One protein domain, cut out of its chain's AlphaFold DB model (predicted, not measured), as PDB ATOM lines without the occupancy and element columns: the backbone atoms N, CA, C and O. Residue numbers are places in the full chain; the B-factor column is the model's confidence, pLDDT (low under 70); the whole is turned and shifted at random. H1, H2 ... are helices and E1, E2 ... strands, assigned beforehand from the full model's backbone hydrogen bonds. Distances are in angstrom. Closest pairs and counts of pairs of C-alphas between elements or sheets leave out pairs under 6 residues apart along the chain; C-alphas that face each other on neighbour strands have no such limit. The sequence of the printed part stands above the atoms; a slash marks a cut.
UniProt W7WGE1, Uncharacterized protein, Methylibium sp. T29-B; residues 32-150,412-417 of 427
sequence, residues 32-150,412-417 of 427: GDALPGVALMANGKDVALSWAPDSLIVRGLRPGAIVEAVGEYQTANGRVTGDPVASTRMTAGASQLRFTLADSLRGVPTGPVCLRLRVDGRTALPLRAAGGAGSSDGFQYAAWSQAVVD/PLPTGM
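What this domain is: This is residues 32 to 150 and 412 to 417 of the 427 residues of an uncharacterized protein of Methylibium sp. T29-B (UniProt W7WGE1). Two antiparallel sheets sit face to face as a sandwich, E5, E2, E1 and E7 in the one and E4, E3 and E6 in the other, their strands crossed at 66 degrees. The short helices H1 and H2 stand at opposite ends of it, and a long loop, residues 120 to 141, joins E6 to H2. The printed part has 125 residues, in the order E1, E2, H1, E3, E4, E5, E6, H2, E7; the class is mixed, helices and strands, with under half of the residues in named elements. It is compact, with a radius of gyration of the C-alphas of 14.3 A, and spans 42 by 31 by 26 A.

How they stand to each other: Start at E1, residues 38 to 43, which forms a hairpin with E2, residues 46 to 51; look for N 41 and O 48, 2.9 A apart. H1, residues 56 to 60, only grazes this sheet, with its residues 56 to 58. E3, residues 66 to 74, and E4, residues 80 to 89, form the next hairpin, with N 69 and O 86 at 2.8 A; E4 bends by 53 degrees at residue 86. There you find the closest C-alphas of E4 and E5, residues 96 to 100: those of Ala 86 and Phe 99, 5.9 A apart. E5 is the antiparallel neighbour of E2, with N 49 and O 97 at 2.9 A. E6, residues 114 to 119, is antiparallel to E3, with N 70 and O 116 at 2.8 A. The sheet E4, E3, E6 is strongly twisted. H2, residues 142 to 150, only grazes both sheets. E7, residues 415 to 417, is antiparallel to E1, with N 416 and O 42 at 3.1 A. In H2 every O i to N i+4 pair is within hydrogen-bond range; in H1 0 of 1 is, beside 2 of 2 O i to N i+3 pairs.

Where its parts are: Find C-alpha 38 at (64.320, -6.547, 326.784); from there E1 runs 16.9 A to C-alpha 43. E2 and E6 each measure 16.7 A, E3 25.2 A, E4 26.4 A and E5 13.6 A. H2 begins with C-alpha 142 at (44.607, -5.955, 326.155) and covers 12.4 A. E7 ends with C-alpha 417 at (51.735, -13.356, 327.130).

The domain as a whole: The two C-alphas farthest apart are those of Asn 77 and Gly 93, at 43.7 A. The links E5 to E6 and E6 to H2 are long. Residues 151 to 411 are not printed, and C-alphas 150 and 412 are 13.5 A apart across the cut. The mean pLDDT of the printed part is 86.2; residues 32, 130 to 135, 412, 414 and 416 to 417 are under 70.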
ATOM      1  N   GLY A  32      60.253  -0.145 315.195       67.62
ATOM      2  CA  GLY A  32      59.066  -0.779 315.775       67.62
ATOM      3  C   GLY A  32      59.287  -2.169 316.386       67.62
ATOM      4  O   GLY A  32      58.405  -2.611 317.133       67.62
ATOM      5  N   ASP A  33      60.440  -2.808 316.141       73.88
ATOM      6  CA  ASP A  33      60.821  -4.079 316.769       73.88
ATOM      7  C   ASP A  33      61.095  -3.893 318.271       73.88
ATOM      8  O   ASP A  33      61.502  -2.814 318.725       73.88
ATOM      9  N   ALA A  34      60.899  -4.963 319.049       76.31
ATOM     10  CA  ALA A  34      61.315  -5.029 320.449       76.31
ATOM     11  C   ALA A  34      62.814  -4.716 320.591       76.31
ATOM     12  O   ALA A  34      63.631  -5.179 319.791       76.31
ATOM     13  N   LEU A  35      63.196  -3.950 321.621       82.75
ATOM     14  CA  LEU A  35      64.617  -3.718 321.888       82.75
ATOM     15  C   LEU A  35      65.322  -5.041 322.248       82.75
ATOM     16  O   LEU A  35      64.832  -5.770 323.116       82.75
ATOM     17  N   PRO A  36      66.485  -5.346 321.638       80.88
ATOM     18  CA  PRO A  36      67.247  -6.544 321.963       80.88
ATOM     19  C   PRO A  36      67.534  -6.652 323.462       80.88
ATOM     20  O   PRO A  36      67.907  -5.677 324.120       80.88
ATOM     21  N   GLY A  37      67.337  -7.855 324.000       83.81
ATOM     22  CA  GLY A  37      67.580  -8.145 325.406       83.81
ATOM     23  C   GLY A  37      66.564  -7.537 326.370       83.81
ATOM     24  O   GLY A  37      66.830  -7.580 327.558       83.81
ATOM     25  N   VAL A  38      65.433  -6.979 325.917       86.88
ATOM     26  CA  VAL A  38      64.320  -6.547 326.784       86.88
ATOM     27  C   VAL A  38      63.146  -7.507 326.620       86.88
ATOM     28  O   VAL A  38      62.750  -7.813 325.498       86.88
ATOM     29  N   ALA A  39      62.555  -7.954 327.728       87.12
ATOM     30  CA  ALA A  39      61.331  -8.749 327.712       87.12
ATOM     31  C   ALA A  39      60.292  -8.164 328.672       87.12
ATOM     32  O   ALA A  39      60.616  -7.733 329.778       87.12
ATOM     33  N   LEU A  40      59.028  -8.166 328.249       88.19
ATOM     34  CA  LEU A  40      57.899  -7.708 329.049       88.19
ATOM     35  C   LEU A  40      56.837  -8.798 329.061       88.19
ATOM     36  O   LEU A  40      56.230  -9.108 328.032       88.19
ATOM     37  N   MET A  41      56.636  -9.380 330.235       88.25
ATOM     38  CA  MET A  41      55.721 -10.491 330.448       88.25
ATOM     39  C   MET A  41      54.599 -10.061 331.380       88.25
ATOM     40  O   MET A  41      54.838  -9.321 332.333       88.25
ATOM     41  N   ALA A  42      53.394 -10.567 331.139       86.56
ATOM     42  CA  ALA A  42      52.287 -10.420 332.073       86.56
ATOM     43  C   ALA A  42      51.731 -11.765 332.535       86.56
ATOM     44  O   ALA A  42      51.622 -12.728 331.770       86.56
ATOM     45  N   ASN A  43      51.342 -11.796 333.805       86.06
ATOM     46  CA  ASN A  43      50.562 -12.860 334.408       86.06
ATOM     47  C   ASN A  43      49.465 -12.239 335.277       86.06
ATOM     48  O   ASN A  43      49.731 -11.721 336.360       86.06
ATOM     49  N   GLY A  44      48.223 -12.254 334.795       86.81
ATOM     50  CA  GLY A  44      47.136 -11.587 335.503       86.81
ATOM     51  C   GLY A  44      47.392 -10.084 335.611       86.81
ATOM     52  O   GLY A  44      47.522  -9.409 334.592       86.81
ATOM     53  N   LYS A  45      47.460  -9.559 336.836       90.12
ATOM     54  CA  LYS A  45      47.768  -8.144 337.106       90.12
ATOM     55  C   LYS A  45      49.265  -7.875 337.233       90.12
ATOM     56  O   LYS A  45      49.663  -6.714 337.272       90.12
ATOM     57  N   ASP A  46      50.076  -8.923 337.296       91.56
ATOM     58  CA  ASP A  46      51.507  -8.785 337.485       91.56
ATOM     59  C   ASP A  46      52.197  -8.615 336.136       91.56
ATOM     60  O   ASP A  46      52.050  -9.438 335.230       91.56
ATOM     61  N   VAL A  47      52.967  -7.541 336.009       90.94
ATOM     62  CA  VAL A  47      53.804  -7.252 334.848       90.94
ATOM     63  C   VAL A  47      55.261  -7.308 335.272       90.94
ATOM     64  O   VAL A  47      55.664  -6.698 336.260       90.94
ATOM     65  N   ALA A  48      56.059  -8.042 334.511       92.31
ATOM     66  CA  ALA A  48      57.484  -8.212 334.712       92.31
ATOM     67  C   ALA A  48      58.246  -7.658 333.508       92.31
ATOM     68  O   ALA A  48      58.089  -8.161 332.398       92.31
ATOM     69  N   LEU A  49      59.093  -6.660 333.743       91.88
ATOM     70  CA  LEU A  49      60.075  -6.171 332.778       91.88
ATOM     71  C   LEU A  49      61.427  -6.784 333.137       91.88
ATOM     72  O   LEU A  49      61.911  -6.536 334.237       91.88
ATOM     73  N   SER A  50      62.045  -7.549 332.247       91.81
ATOM     74  CA  SER A  50      63.419  -8.038 332.404       91.81
ATOM     75  C   SER A  50      64.320  -7.506 331.299       91.81
ATOM     76  O   SER A  50      63.857  -7.187 330.200       91.81
ATOM     77  N   TRP A  51      65.614  -7.387 331.595       91.81
ATOM     78  CA  TRP A  51      66.602  -6.950 330.616       91.81
ATOM     79  C   TRP A  51      67.948  -7.661 330.758       91.81
ATOM     80  O   TRP A  51      68.357  -8.071 331.846       91.81
ATOM     81  N   ALA A  52      68.653  -7.776 329.636       89.50
ATOM     82  CA  ALA A  52      70.037  -8.212 329.578       89.50
ATOM     83  C   ALA A  52      70.985  -7.098 330.074       89.50
ATOM     84  O   ALA A  52      70.662  -5.913 329.930       89.50
ATOM     85  N   PRO A  53      72.157  -7.438 330.644       84.75
ATOM     86  CA  PRO A  53      73.099  -6.454 331.194       84.75
ATOM     87  C   PRO A  53      73.578  -5.389 330.195       84.75
ATOM     88  O   PRO A  53      73.913  -4.277 330.591       84.75
ATOM     89  N   ASP A  54      73.602  -5.722 328.906       83.88
ATOM     90  CA  ASP A  54      74.013  -4.867 327.790       83.88
ATOM     91  C   ASP A  54      72.853  -4.070 327.161       83.88
ATOM     92  O   ASP A  54      73.059  -3.306 326.215       83.88
ATOM     93  N   SER A  55      71.633  -4.196 327.695       83.75
ATOM     94  CA  SER A  55      70.454  -3.512 327.168       83.75
ATOM     95  C   SER A  55      70.531  -1.989 327.324       83.75
ATOM     96  O   SER A  55      70.919  -1.445 328.361       83.75
ATOM     97  N   LEU A  56      70.054  -1.269 326.305       79.06
ATOM     98  CA  LEU A  56      69.994   0.196 326.312       79.06
ATOM     99  C   LEU A  56      69.084   0.760 327.417       79.06
ATOM    100  O   LEU A  56      69.302   1.894 327.848       79.06
ATOM    101  N   ILE A  57      68.118  -0.021 327.918       81.38
ATOM    102  CA  ILE A  57      67.207   0.410 328.990       81.38
ATOM    103  C   ILE A  57      67.940   0.644 330.322       81.38
ATOM    104  O   ILE A  57      67.536   1.506 331.102       81.38
ATOM    105  N   VAL A  58      69.075  -0.037 330.543       81.12
ATOM    106  CA  VAL A  58      69.918   0.103 331.747       81.12
ATOM    107  C   VAL A  58      70.403   1.542 331.919       81.12
ATOM    108  O   VAL A  58      70.485   2.043 333.037       81.12
ATOM    109  N   ARG A  59      70.654   2.262 330.816       76.88
ATOM    110  CA  ARG A  59      71.097   3.668 330.858       76.88
ATOM    111  C   ARG A  59      70.046   4.603 331.468       76.88
ATOM    112  O   ARG A  59      70.405   5.654 331.995       76.88
ATOM    113  N   GLY A  60      68.767   4.227 331.388       75.62
ATOM    114  CA  GLY A  60      67.646   4.971 331.962       75.62
ATOM    115  C   GLY A  60      67.285   4.565 333.394       75.62
ATOM    116  O   GLY A  60      66.583   5.314 334.067       75.62
ATOM    117  N   LEU A  61      67.769   3.415 333.877       85.69
ATOM    118  CA  LEU A  61      67.390   2.824 335.163       85.69
ATOM    119  C   LEU A  61      68.527   2.958 336.183       85.69
ATOM    120  O   LEU A  61      69.408   2.106 336.284       85.69
ATOM    121  N   ARG A  62      68.511   4.043 336.963       86.69
ATOM    122  CA  ARG A  62      69.491   4.265 338.039       86.69
ATOM    123  C   ARG A  62      69.065   3.540 339.323       86.69
ATOM    124  O   ARG A  62      67.867   3.501 339.613       86.69
ATOM    125  N   PRO A  63      70.003   3.015 340.135       87.94
ATOM    126  CA  PRO A  63      69.672   2.515 341.467       87.94
ATOM    127  C   PRO A  63      68.936   3.580 342.289       87.94
ATOM    128  O   PRO A  63      69.361   4.734 342.334       87.94
ATOM    129  N   GLY A  64      67.825   3.200 342.919       88.50
ATOM    130  CA  GLY A  64      66.974   4.100 343.701       88.50
ATOM    131  C   GLY A  64      65.911   4.861 342.903       88.50
ATOM    132  O   GLY A  64      65.015   5.424 343.530       88.50
ATOM    133  N   ALA A  65      65.956   4.841 341.565       90.19
ATOM    134  CA  ALA A  65      64.939   5.479 340.732       90.19
ATOM    135  C   ALA A  65      63.560   4.835 340.941       90.19
ATOM    136  O   ALA A  65      63.446   3.617 341.141       90.19
ATOM    137  N   ILE A  66      62.508   5.650 340.889       92.81
ATOM    138  CA  ILE A  66      61.124   5.176 340.947       92.81
ATOM    139  C   ILE A  66      60.658   4.938 339.519       92.81
ATOM    140  O   ILE A  66      60.687   5.844 338.689       92.81
ATOM    141  N   VAL A  67      60.213   3.718 339.237       93.12
ATOM    142  CA  VAL A  67      59.620   3.360 337.951       93.12
ATOM    143  C   VAL A  67      58.121   3.205 338.137       93.12
ATOM    144  O   VAL A  67      57.667   2.410 338.957       93.12
ATOM    145  N   GLU A  68      57.353   3.970 337.376       95.38
ATOM    146  CA  GLU A  68      55.895   3.999 337.419       95.38
ATOM    147  C   GLU A  68      55.328   3.410 336.132       95.38
ATOM    148  O   GLU A  68      55.712   3.818 335.036       95.38
ATOM    149  N   ALA A  69      54.383   2.484 336.256       94.38
ATOM    150  CA  ALA A  69      53.516   2.116 335.149       94.38
ATOM    151  C   ALA A  69      52.349   3.106 335.108       94.38
ATOM    152  O   ALA A  69      51.627   3.256 336.095       94.38
ATOM    153  N   VAL A  70      52.165   3.780 333.977       95.31
ATOM    154  CA  VAL A  70      51.098   4.757 333.748       95.31
ATOM    155  C   VAL A  70      50.137   4.216 332.701       95.31
ATOM    156  O   VAL A  70      50.558   3.887 331.594       95.31
ATOM    157  N   GLY A  71      48.858   4.127 333.062       94.56
ATOM    158  CA  GLY A  71      47.760   3.822 332.154       94.56
ATOM    159  C   GLY A  71      47.255   5.102 331.495       94.56
ATOM    160  O   GLY A  71      46.661   5.939 332.170       94.56
ATOM    161  N   GLU A  72      47.492   5.257 330.198       94.12
ATOM    162  CA  GLU A  72      46.982   6.346 329.368       94.12
ATOM    163  C   GLU A  72      45.701   5.930 328.651       94.12
ATOM    164  O   GLU A  72      45.629   4.858 328.050       94.12
ATOM    165  N   TYR A  73      44.681   6.777 328.725       93.75
ATOM    166  CA  TYR A  73      43.369   6.499 328.155       93.75
ATOM    167  C   TYR A  73      42.606   7.785 327.842       93.75
ATOM    168  O   TYR A  73      42.852   8.843 328.426       93.75
ATOM    169  N   GLN A  74      41.650   7.685 326.921       92.81
ATOM    170  CA  GLN A  74      40.728   8.767 326.604       92.81
ATOM    171  C   GLN A  74      39.507   8.722 327.526       92.81
ATOM    172  O   GLN A  74      39.012   7.649 327.874       92.81
ATOM    173  N   THR A  75      39.029   9.895 327.928       92.38
ATOM    174  CA  THR A  75      37.794  10.056 328.710       92.38
ATOM    175  C   THR A  75      36.671  10.626 327.841       92.38
ATOM    176  O   THR A  75      36.911  11.089 326.728       92.38
ATOM    177  N   ALA A  76      35.432  10.635 328.345       89.75
ATOM    178  CA  ALA A  76      34.245  11.060 327.589       89.75
ATOM    179  C   ALA A  76      34.300  12.491 327.019       89.75
ATOM    180  O   ALA A  76      33.597  12.792 326.063       89.75
ATOM    181  N   ASN A  77      35.144  13.367 327.568       90.31
ATOM    182  CA  ASN A  77      35.362  14.721 327.045       90.31
ATOM    183  C   ASN A  77      36.420  14.783 325.919       90.31
ATOM    184  O   ASN A  77      36.824  15.871 325.520       90.31
ATOM    185  N   GLY A  78      36.917  13.634 325.455       87.06
ATOM    186  CA  GLY A  78      37.945  13.523 324.423       87.06
ATOM    187  C   GLY A  78      39.382  13.715 324.918       87.06
ATOM    188  O   GLY A  78      40.313  13.509 324.142       87.06
ATOM    189  N   ARG A  79      39.602  14.063 326.195       89.56
ATOM    190  CA  ARG A  79      40.939  14.288 326.761       89.56
ATOM    191  C   ARG A  79      41.639  12.966 327.064       89.56
ATOM    192  O   ARG A  79      41.086  12.116 327.769       89.56
ATOM    193  N   VAL A  80      42.887  12.853 326.611       89.81
ATOM    194  CA  VAL A  80      43.815  11.791 327.019       89.81
ATOM    195  C   VAL A  80      44.392  12.124 328.394       89.81
ATOM    196  O   VAL A  80      44.905  13.222 328.621       89.81
ATOM    197  N   THR A  81      44.274  11.181 329.321       91.81
ATOM    198  CA  THR A  81      44.761  11.292 330.701       91.81
ATOM    199  C   THR A  81      45.634  10.087 331.025       91.81
ATOM    200  O   THR A  81      45.400   9.006 330.493       91.81
ATOM    201  N   GLY A  82      46.642  10.273 331.881       92.25
ATOM    202  CA  GLY A  82      47.518   9.207 332.361       92.25
ATOM    203  C   GLY A  82      47.417   9.049 333.874       92.25
ATOM    204  O   GLY A  82      47.696   9.998 334.605       92.25
ATOM    205  N   ASP A  83      47.058   7.852 334.336       93.88
ATOM    206  CA  ASP A  83      47.032   7.499 335.756       93.88
ATOM    207  C   ASP A  83      48.200   6.574 336.113       93.88
ATOM    208  O   ASP A  83      48.402   5.574 335.425       93.88
ATOM    209  N   PRO A  84      48.958   6.832 337.195       94.19
ATOM    210  CA  PRO A  84      49.879   5.841 337.733       94.19
ATOM    211  C   PRO A  84      49.074   4.640 338.244       94.19
ATOM    212  O   PRO A  84      48.240   4.774 339.140       94.19
ATOM    213  N   VAL A  85      49.316   3.472 337.651       95.50
ATOM    214  CA  VAL A  85      48.622   2.209 337.952       95.50
ATOM    215  C   VAL A  85      49.496   1.215 338.705       95.50
ATOM    216  O   VAL A  85      48.974   0.257 339.258       95.50
ATOM    217  N   ALA A  86      50.808   1.436 338.744       95.88
ATOM    218  CA  ALA A  86      51.731   0.741 339.629       95.88
ATOM    219  C   ALA A  86      53.011   1.564 339.781       95.88
ATOM    220  O   ALA A  86      53.357   2.353 338.901       95.88
ATOM    221  N   SER A  87      53.752   1.339 340.858       95.06
ATOM    222  CA  SER A  87      55.100   1.875 341.008       95.06
ATOM    223  C   SER A  87      56.001   0.865 341.701       95.06
ATOM    224  O   SER A  87      55.555   0.026 342.482       95.06
ATOM    225  N   THR A  88      57.283   0.921 341.375       94.31
ATOM    226  CA  THR A  88      58.315   0.103 342.001       94.31
ATOM    227  C   THR A  88      59.606   0.898 342.088       94.31
ATOM    228  O   THR A  88      59.804   1.874 341.362       94.31
ATOM    229  N   ARG A  89      60.498   0.496 342.990       93.12
ATOM    230  CA  ARG A  89      61.804   1.134 343.149       93.12
ATOM    231  C   ARG A  89      62.883   0.229 342.582       93.12
ATOM    232  O   ARG A  89      62.963  -0.945 342.932       93.12
ATOM    233  N   MET A  90      63.738   0.803 341.745       90.00
ATOM    234  CA  MET A  90      64.881   0.109 341.173       90.00
ATOM    235  C   MET A  90      65.912  -0.212 342.261       90.00
ATOM    236  O   MET A  90      66.429   0.690 342.926       90.00
ATOM    237  N   THR A  91      66.234  -1.492 342.438       89.62
ATOM    238  CA  THR A  91      67.295  -1.951 343.342       89.62
ATOM    239  C   THR A  91      68.623  -2.090 342.598       89.62
ATOM    240  O   THR A  91      68.668  -2.329 341.390       89.62
ATOM    241  N   ALA A  92      69.735  -1.900 343.311       86.31
ATOM    242  CA  ALA A  92      71.064  -2.056 342.727       86.31
ATOM    243  C   ALA A  92      71.275  -3.503 342.249       86.31
ATOM    244  O   ALA A  92      70.977  -4.445 342.978       86.31
ATOM    245  N   GLY A  93      71.782  -3.672 341.024       83.88
ATOM    246  CA  GLY A  93      72.037  -4.990 340.435       83.88
ATOM    247  C   GLY A  93      70.791  -5.750 339.966       83.88
ATOM    248  O   GLY A  93      70.921  -6.892 339.531       83.88
ATOM    249  N   ALA A  94      69.595  -5.151 340.024       87.69
ATOM    250  CA  ALA A  94      68.406  -5.776 339.458       87.69
ATOM    251  C   ALA A  94      68.536  -5.941 337.937       87.69
ATOM    252  O   ALA A  94      69.041  -5.060 337.242       87.69
ATOM    253  N   SER A  95      68.033  -7.064 337.430       89.44
ATOM    254  CA  SER A  95      67.833  -7.350 336.000       89.44
ATOM    255  C   SER A  95      66.349  -7.506 335.643       89.44
ATOM    256  O   SER A  95      65.998  -7.858 334.516       89.44
ATOM    257  N   GLN A  96      65.469  -7.273 336.622       92.12
ATOM    258  CA  GLN A  96      64.027  -7.388 336.485       92.12
ATOM    259  C   GLN A  96      63.306  -6.381 337.394       92.12
ATOM    260  O   GLN A  96      63.678  -6.207 338.554       92.12
ATOM    261  N   LEU A  97      62.227  -5.782 336.888       92.31
ATOM    262  CA  LEU A  97      61.213  -5.055 337.652       92.31
ATOM    263  C   LEU A  97      59.890  -5.812 337.608       92.31
ATOM    264  O   LEU A  97      59.528  -6.390 336.582       92.31
ATOM    265  N   ARG A  98      59.160  -5.785 338.721       93.75
ATOM    266  CA  ARG A  98      57.811  -6.342 338.829       93.75
ATOM    267  C   ARG A  98      56.846  -5.264 339.303       93.75
ATOM    268  O   ARG A  98      57.179  -4.487 340.198       93.75
ATOM    269  N   PHE A  99      55.669  -5.250 338.696       93.38
ATOM    270  CA  PHE A  99      54.572  -4.334 338.971       93.38
ATOM    271  C   PHE A  99      53.308  -5.149 339.195       93.38
ATOM    272  O   PHE A  99      53.065  -6.080 338.433       93.38
ATOM    273  N   THR A 100      52.480  -4.751 340.153       94.75
ATOM    274  CA  THR A 100      51.097  -5.229 340.254       94.75
ATOM    275  C   THR A 100      50.191  -4.078 339.847       94.75
ATOM    276  O   THR A 100      50.162  -3.045 340.515       94.75
ATOM    277  N   LEU A 101      49.512  -4.221 338.709       94.88
ATOM    278  CA  LEU A 101      48.674  -3.170 338.142       94.88
ATOM    279  C   LEU A 101      47.387  -2.982 338.953       94.88
ATOM    280  O   LEU A 101      46.782  -3.950 339.411       94.88
ATOM    281  N   ALA A 102      46.952  -1.729 339.077       94.88
ATOM    282  CA  ALA A 102      45.710  -1.361 339.738       94.88
ATOM    283  C   ALA A 102      44.470  -1.960 339.054       94.88
ATOM    284  O   ALA A 102      44.421  -2.166 337.839       94.88
ATOM    285  N   ASP A 103      43.432  -2.151 339.866       92.12
ATOM    286  CA  ASP A 103      42.155  -2.747 339.457       92.12
ATOM    287  C   ASP A 103      41.194  -1.742 338.839       92.12
ATOM    288  O   ASP A 103      40.217  -2.130 338.211       92.12
ATOM    289  N   SER A 104      41.437  -0.452 339.048       93.50
ATOM    290  CA  SER A 104      40.602   0.638 338.556       93.50
ATOM    291  C   SER A 104      41.456   1.873 338.312       93.50
ATOM    292  O   SER A 104      42.430   2.102 339.031       93.50
ATOM    293  N   LEU A 105      41.031   2.696 337.368       94.81
ATOM    294  CA  LEU A 105      41.579   4.008 337.060       94.81
ATOM    295  C   LEU A 105      40.793   5.090 337.812       94.81
ATOM    296  O   LEU A 105      39.757   4.811 338.427       94.81
ATOM    297  N   ARG A 106      41.295   6.332 337.812       93.06
ATOM    298  CA  ARG A 106      40.580   7.457 338.440       93.06
ATOM    299  C   ARG A 106      39.392   7.911 337.598       93.06
ATOM    300  O   ARG A 106      38.381   8.322 338.155       93.06
ATOM    301  N   GLY A 107      39.534   7.864 336.276       91.50
ATOM    302  CA  GLY A 107      38.488   8.153 335.303       91.50
ATOM    303  C   GLY A 107      37.930   6.886 334.658       91.50
ATOM    304  O   GLY A 107      38.491   5.800 334.786       91.50
ATOM    305  N   VAL A 108      36.820   7.042 333.935       93.50
ATOM    306  CA  VAL A 108      36.220   5.968 333.131       93.50
ATOM    307  C   VAL A 108      36.759   6.073 331.702       93.50
ATOM    308  O   VAL A 108      36.479   7.078 331.037       93.50
ATOM    309  N   PRO A 109      37.525   5.083 331.214       93.75
ATOM    310  CA  PRO A 109      37.996   5.098 329.838       93.75
ATOM    311  C   PRO A 109      36.851   4.927 328.841       93.75
ATOM    312  O   PRO A 109      35.936   4.136 329.067       93.75
ATOM    313  N   THR A 110      36.932   5.619 327.705       91.06
ATOM    314  CA  THR A 110      36.038   5.412 326.550       91.06
ATOM    315  C   THR A 110      36.619   4.474 325.496       91.06
ATOM    316  O   THR A 110      35.942   4.150 324.524       91.06
ATOM    317  N   GLY A 111      37.865   4.041 325.676       88.19
ATOM    318  CA  GLY A 111      38.601   3.213 324.729       88.19
ATOM    319  C   GLY A 111      39.670   2.362 325.416       88.19
ATOM    320  O   GLY A 111      39.669   2.241 326.645       88.19
ATOM    321  N   PRO A 112      40.580   1.752 324.637       87.94
ATOM    322  CA  PRO A 112      41.659   0.942 325.184       87.94
ATOM    323  C   PRO A 112      42.609   1.769 326.059       87.94
ATOM    324  O   PRO A 112      42.814   2.960 325.834       87.94
ATOM    325  N   VAL A 113      43.216   1.103 327.041       91.56
ATOM    326  CA  VAL A 113      44.200   1.686 327.957       91.56
ATOM    327  C   VAL A 113      45.599   1.271 327.506       91.56
ATOM    328  O   VAL A 113      45.913   0.080 327.419       91.56
ATOM    329  N   CYS A 114      46.443   2.262 327.235       91.56
ATOM    330  CA  CYS A 114      47.852   2.088 326.907       91.56
ATOM    331  C   CYS A 114      48.696   2.137 328.176       91.56
ATOM    332  O   CYS A 114      48.461   2.971 329.040       91.56
ATOM    333  N   LEU A 115      49.708   1.286 328.294       92.06
ATOM    334  CA  LEU A 115      50.665   1.326 329.394       92.06
ATOM    335  C   LEU A 115      51.978   1.946 328.933       92.06
ATOM    336  O   LEU A 115      52.498   1.591 327.878       92.06
ATOM    337  N   ARG A 116      52.536   2.834 329.758       92.12
ATOM    338  CA  ARG A 116      53.883   3.402 329.607       92.12
ATOM    339  C   ARG A 116      54.649   3.239 330.904       92.12
ATOM    340  O   ARG A 116      54.062   3.307 331.981       92.12
ATOM    341  N   LEU A 117      55.959   3.056 330.812       92.12
ATOM    342  CA  LEU A 117      56.829   3.021 331.986       92.12
ATOM    343  C   LEU A 117      57.578   4.345 332.088       92.12
ATOM    344  O   LEU A 117      58.278   4.716 331.151       92.12
ATOM    345  N   ARG A 118      57.431   5.064 333.201       92.81
ATOM    346  CA  ARG A 118      58.106   6.342 333.460       92.81
ATOM    347  C   ARG A 118      59.117   6.191 334.580       92.81
ATOM    348  O   ARG A 118      58.834   5.536 335.573       92.81
ATOM    349  N   VAL A 119      60.263   6.842 334.442       91.31
ATOM    350  CA  VAL A 119      61.284   6.933 335.491       91.31
ATOM    351  C   VAL A 119      61.221   8.310 336.135       91.31
ATOM    352  O   VAL A 119      61.186   9.326 335.431       91.31
ATOM    353  N   ASP A 120      61.170   8.331 337.467       89.50
ATOM    354  CA  ASP A 120      61.124   9.524 338.321       89.50
ATOM    355  C   ASP A 120      60.061  10.542 337.867       89.50
ATOM    356  O   ASP A 120      60.269  11.758 337.878       89.50
ATOM    357  N   GLY A 121      58.921  10.030 337.385       83.50
ATOM    358  CA  GLY A 121      57.794  10.827 336.908       83.50
ATOM    359  C   GLY A 121      58.083  11.669 335.660       83.50
ATOM    360  O   GLY A 121      57.330  12.597 335.371       83.50
ATOM    361  N   ARG A 122      59.154  11.410 334.898       80.25
ATOM    362  CA  ARG A 122      59.543  12.252 333.746       80.25
ATOM    363  C   ARG A 122      59.755  11.449 332.474       80.25
ATOM    364  O   ARG A 122      58.980  11.599 331.535       80.25
ATOM    365  N   THR A 123      60.775  10.603 332.449       79.38
ATOM    366  CA  THR A 123      61.254   9.977 331.211       79.38
ATOM    367  C   THR A 123      60.511   8.678 330.952       79.38
ATOM    368  O   THR A 123      60.578   7.773 331.779       79.38
ATOM    369  N   ALA A 124      59.819   8.569 329.816       83.69
ATOM    370  CA  ALA A 124      59.254   7.298 329.381       83.69
ATOM    371  C   ALA A 124      60.374   6.364 328.890       83.69
ATOM    372  O   ALA A 124      61.273   6.794 328.162       83.69
ATOM    373  N   LEU A 125      60.349   5.102 329.312       85.81
ATOM    374  CA  LEU A 125      61.319   4.097 328.886       85.81
ATOM    375  C   LEU A 125      60.969   3.620 327.472       85.81
ATOM    376  O   LEU A 125      59.857   3.127 327.267       85.81
ATOM    377  N   PRO A 126      61.896   3.713 326.503       84.25
ATOM    378  CA  PRO A 126      61.676   3.118 325.197       84.25
ATOM    379  C   PRO A 126      61.701   1.593 325.337       84.25
ATOM    380  O   PRO A 126      62.649   1.026 325.880       84.25
ATOM    381  N   LEU A 127      60.655   0.931 324.847       83.69
ATOM    382  CA  LEU A 127      60.540  -0.531 324.810       83.69
ATOM    383  C   LEU A 127      60.779  -1.088 323.399       83.69
ATOM    384  O   LEU A 127      61.041  -2.280 323.235       83.69
ATOM    385  N   ARG A 128      60.710  -0.222 322.380       78.75
ATOM    386  CA  ARG A 128      60.884  -0.556 320.962       78.75
ATOM    387  C   ARG A 128      61.907   0.352 320.287       78.75
ATOM    388  O   ARG A 128      62.168   1.466 320.745       78.75
ATOM    389  N   ALA A 129      62.453  -0.109 319.165       70.31
ATOM    390  CA  ALA A 129      63.315   0.695 318.307       70.31
ATOM    391  C   ALA A 129      62.537   1.857 317.653       70.31
ATOM    392  O   ALA A 129      61.408   1.690 317.187       70.31
ATOM    393  N   ALA A 130      63.148   3.043 317.605       67.44
ATOM    394  CA  ALA A 130      62.548   4.243 317.021       67.44
ATOM    395  C   ALA A 130      62.442   4.155 315.481       67.44
ATOM    396  O   ALA A 130      63.319   3.578 314.840       67.44
ATOM    397  N   GLY A 131      61.400   4.765 314.888       59.91
ATOM    398  CA  GLY A 131      61.302   4.981 313.429       59.91
ATOM    399  C   GLY A 131      60.083   4.390 312.698       59.91
ATOM    400  O   GLY A 131      60.140   4.242 311.481       59.91
ATOM    401  N   GLY A 132      59.016   3.995 313.404       61.81
ATOM    402  CA  GLY A 132      57.773   3.464 312.818       61.81
ATOM    403  C   GLY A 132      56.546   4.309 313.186       61.81
ATOM    404  O   GLY A 132      56.659   5.248 313.966       61.81
ATOM    405  N   ALA A 133      55.362   3.964 312.665       56.22
ATOM    406  CA  ALA A 133      54.107   4.690 312.932       56.22
ATOM    407  C   ALA A 133      53.539   4.501 314.362       56.22
ATOM    408  O   ALA A 133      52.510   5.083 314.692       56.22
ATOM    409  N   GLY A 134      54.176   3.679 315.205       63.75
ATOM    410  CA  GLY A 134      53.744   3.395 316.579       63.75
ATOM    411  C   GLY A 134      54.604   4.084 317.643       63.75
ATOM    412  O   GLY A 134      55.775   4.383 317.410       63.75
ATOM    413  N   SER A 135      54.029   4.291 318.834       69.94
ATOM    414  CA  SER A 135      54.760   4.772 320.016       69.94
ATOM    415  C   SER A 135      55.883   3.792 320.392       69.94
ATOM    416  O   SER A 135      55.681   2.576 320.436       69.94
ATOM    417  N   SER A 136      57.085   4.321 320.640       76.31
ATOM    418  CA  SER A 136      58.263   3.532 321.033       76.31
ATOM    419  C   SER A 136      58.316   3.223 322.532       76.31
ATOM    420  O   SER A 136      59.153   2.436 322.974       76.31
ATOM    421  N   ASP A 137      57.431   3.836 323.314       81.31
ATOM    422  CA  ASP A 137      57.452   3.881 324.775       81.31
ATOM    423  C   ASP A 137      56.141   3.421 325.438       81.31
ATOM    424  O   ASP A 137      56.052   3.377 326.668       81.31
ATOM    425  N   GLY A 138      55.138   3.052 324.638       83.56
ATOM    426  CA  GLY A 138      53.849   2.534 325.081       83.56
ATOM    427  C   GLY A 138      53.515   1.160 324.498       83.56
ATOM    428  O   GLY A 138      53.902   0.813 323.382       83.56
ATOM    429  N   PHE A 139      52.758   0.368 325.253       86.00
ATOM    430  CA  PHE A 139      52.276  -0.954 324.845       86.00
ATOM    431  C   PHE A 139      50.841  -1.182 325.323       86.00
ATOM    432  O   PHE A 139      50.395  -0.578 326.299       86.00
ATOM    433  N   GLN A 140      50.110  -2.074 324.657       85.62
ATOM    434  CA  GLN A 140      48.757  -2.436 325.075       85.62
ATOM    435  C   GLN A 140      48.735  -3.817 325.733       85.62
ATOM    436  O   GLN A 140      48.933  -4.837 325.070       85.62
ATOM    437  N   TYR A 141      48.386  -3.873 327.020       88.81
ATOM    438  CA  TYR A 141      48.031  -5.131 327.675       88.81
ATOM    439  C   TYR A 141      46.514  -5.344 327.609       88.81
ATOM    440  O   TYR A 141      45.784  -5.012 328.537       88.81
ATOM    441  N   ALA A 142      46.036  -5.885 326.483       84.12
ATOM    442  CA  ALA A 142      44.607  -5.955 326.155       84.12
ATOM    443  C   ALA A 142      43.733  -6.599 327.248       84.12
ATOM    444  O   ALA A 142      42.640  -6.113 327.523       84.12
ATOM    445  N   ALA A 143      44.215  -7.662 327.896       84.81
ATOM    446  CA  ALA A 143      43.433  -8.362 328.908       84.81
ATOM    447  C   ALA A 143      43.236  -7.520 330.182       84.81
ATOM    448  O   ALA A 143      42.107  -7.370 330.646       84.81
ATOM    449  N   TRP A 144      44.306  -6.910 330.708       89.81
ATOM    450  CA  TRP A 144      44.191  -5.961 331.821       89.81
ATOM    451  C   TRP A 144      43.432  -4.699 331.413       89.81
ATOM    452  O   TRP A 144      42.597  -4.237 332.178       89.81
ATOM    453  N   SER A 145      43.662  -4.179 330.201       90.00
ATOM    454  CA  SER A 145      42.942  -3.016 329.674       90.00
ATOM    455  C   SER A 145      41.433  -3.241 329.704       90.00
ATOM    456  O   SER A 145      40.711  -2.341 330.105       90.00
ATOM    457  N   GLN A 146      40.941  -4.414 329.303       87.88
ATOM    458  CA  GLN A 146      39.510  -4.700 329.377       87.88
ATOM    459  C   GLN A 146      39.034  -4.772 330.837       87.88
ATOM    460  O   GLN A 146      38.083  -4.093 331.216       87.88
ATOM    461  N   ALA A 147      39.746  -5.526 331.681       88.50
ATOM    462  CA  ALA A 147      39.377  -5.705 333.084       88.50
ATOM    463  C   ALA A 147      39.359  -4.382 333.874       88.50
ATOM    464  O   ALA A 147      38.458  -4.149 334.682       88.50
ATOM    465  N   VAL A 148      40.336  -3.502 333.635       91.75
ATOM    466  CA  VAL A 148      40.436  -2.208 334.316       91.75
ATOM    467  C   VAL A 148      39.362  -1.237 333.823       91.75
ATOM    468  O   VAL A 148      38.839  -0.475 334.632       91.75
ATOM    469  N   VAL A 149      38.973  -1.282 332.542       91.25
ATOM    470  CA  VAL A 149      37.852  -0.489 332.002       91.25
ATOM    471  C   VAL A 149      36.547  -0.885 332.686       91.25
ATOM    472  O   VAL A 149      35.859  -0.021 333.238       91.25
ATOM    473  N   ASP A 150      36.245  -2.184 332.726       89.56
ATOM    474  CA  ASP A 150      35.009  -2.705 333.316       89.56
ATOM    475  C   ASP A 150      34.929  -2.387 334.818       89.56
ATOM    476  O   ASP A 150      33.921  -1.875 335.313       89.56
ATOM    477  N   PRO A 412      39.004 -15.053 332.771       65.94
ATOM    478  CA  PRO A 412      40.286 -15.105 333.460       65.94
ATOM    479  C   PRO A 412      41.385 -14.534 332.565       65.94
ATOM    480  O   PRO A 412      41.453 -14.843 331.370       65.94
ATOM    481  N   LEU A 413      42.203 -13.655 333.148       71.44
ATOM    482  CA  LEU A 413      43.306 -13.017 332.443       71.44
ATOM    483  C   LEU A 413      44.264 -14.112 331.941       71.44
ATOM    484  O   LEU A 413      44.615 -15.007 332.711       71.44
ATOM    485  N   PRO A 414      44.688 -14.066 330.669       69.88
ATOM    486  CA  PRO A 414      45.629 -15.030 330.133       69.88
ATOM    487  C   PRO A 414      46.980 -14.944 330.855       69.88
ATOM    488  O   PRO A 414      47.449 -13.864 331.218       69.88
ATOM    489  N   THR A 415      47.625 -16.097 331.022       70.12
ATOM    490  CA  THR A 415      48.927 -16.232 331.682       70.12
ATOM    491  C   THR A 415      50.040 -16.359 330.640       70.12
ATOM    492  O   THR A 415      49.917 -17.150 329.708       70.12
ATOM    493  N   GLY A 416      51.135 -15.606 330.799       66.75
ATOM    494  CA  GLY A 416      52.367 -15.820 330.028       66.75
ATOM    495  C   GLY A 416      52.404 -15.181 328.636       66.75
ATOM    496  O   GLY A 416      53.094 -15.689 327.757       66.75
ATOM    497  N   MET A 417      51.685 -14.077 328.412       68.25
ATOM    498  CA  MET A 417      51.735 -13.356 327.130       68.25
ATOM    499  C   MET A 417      52.921 -12.381 327.060       68.25
ATOM    500  O   MET A 417      53.131 -11.587 327.981       68.25
TER     501      MET A 417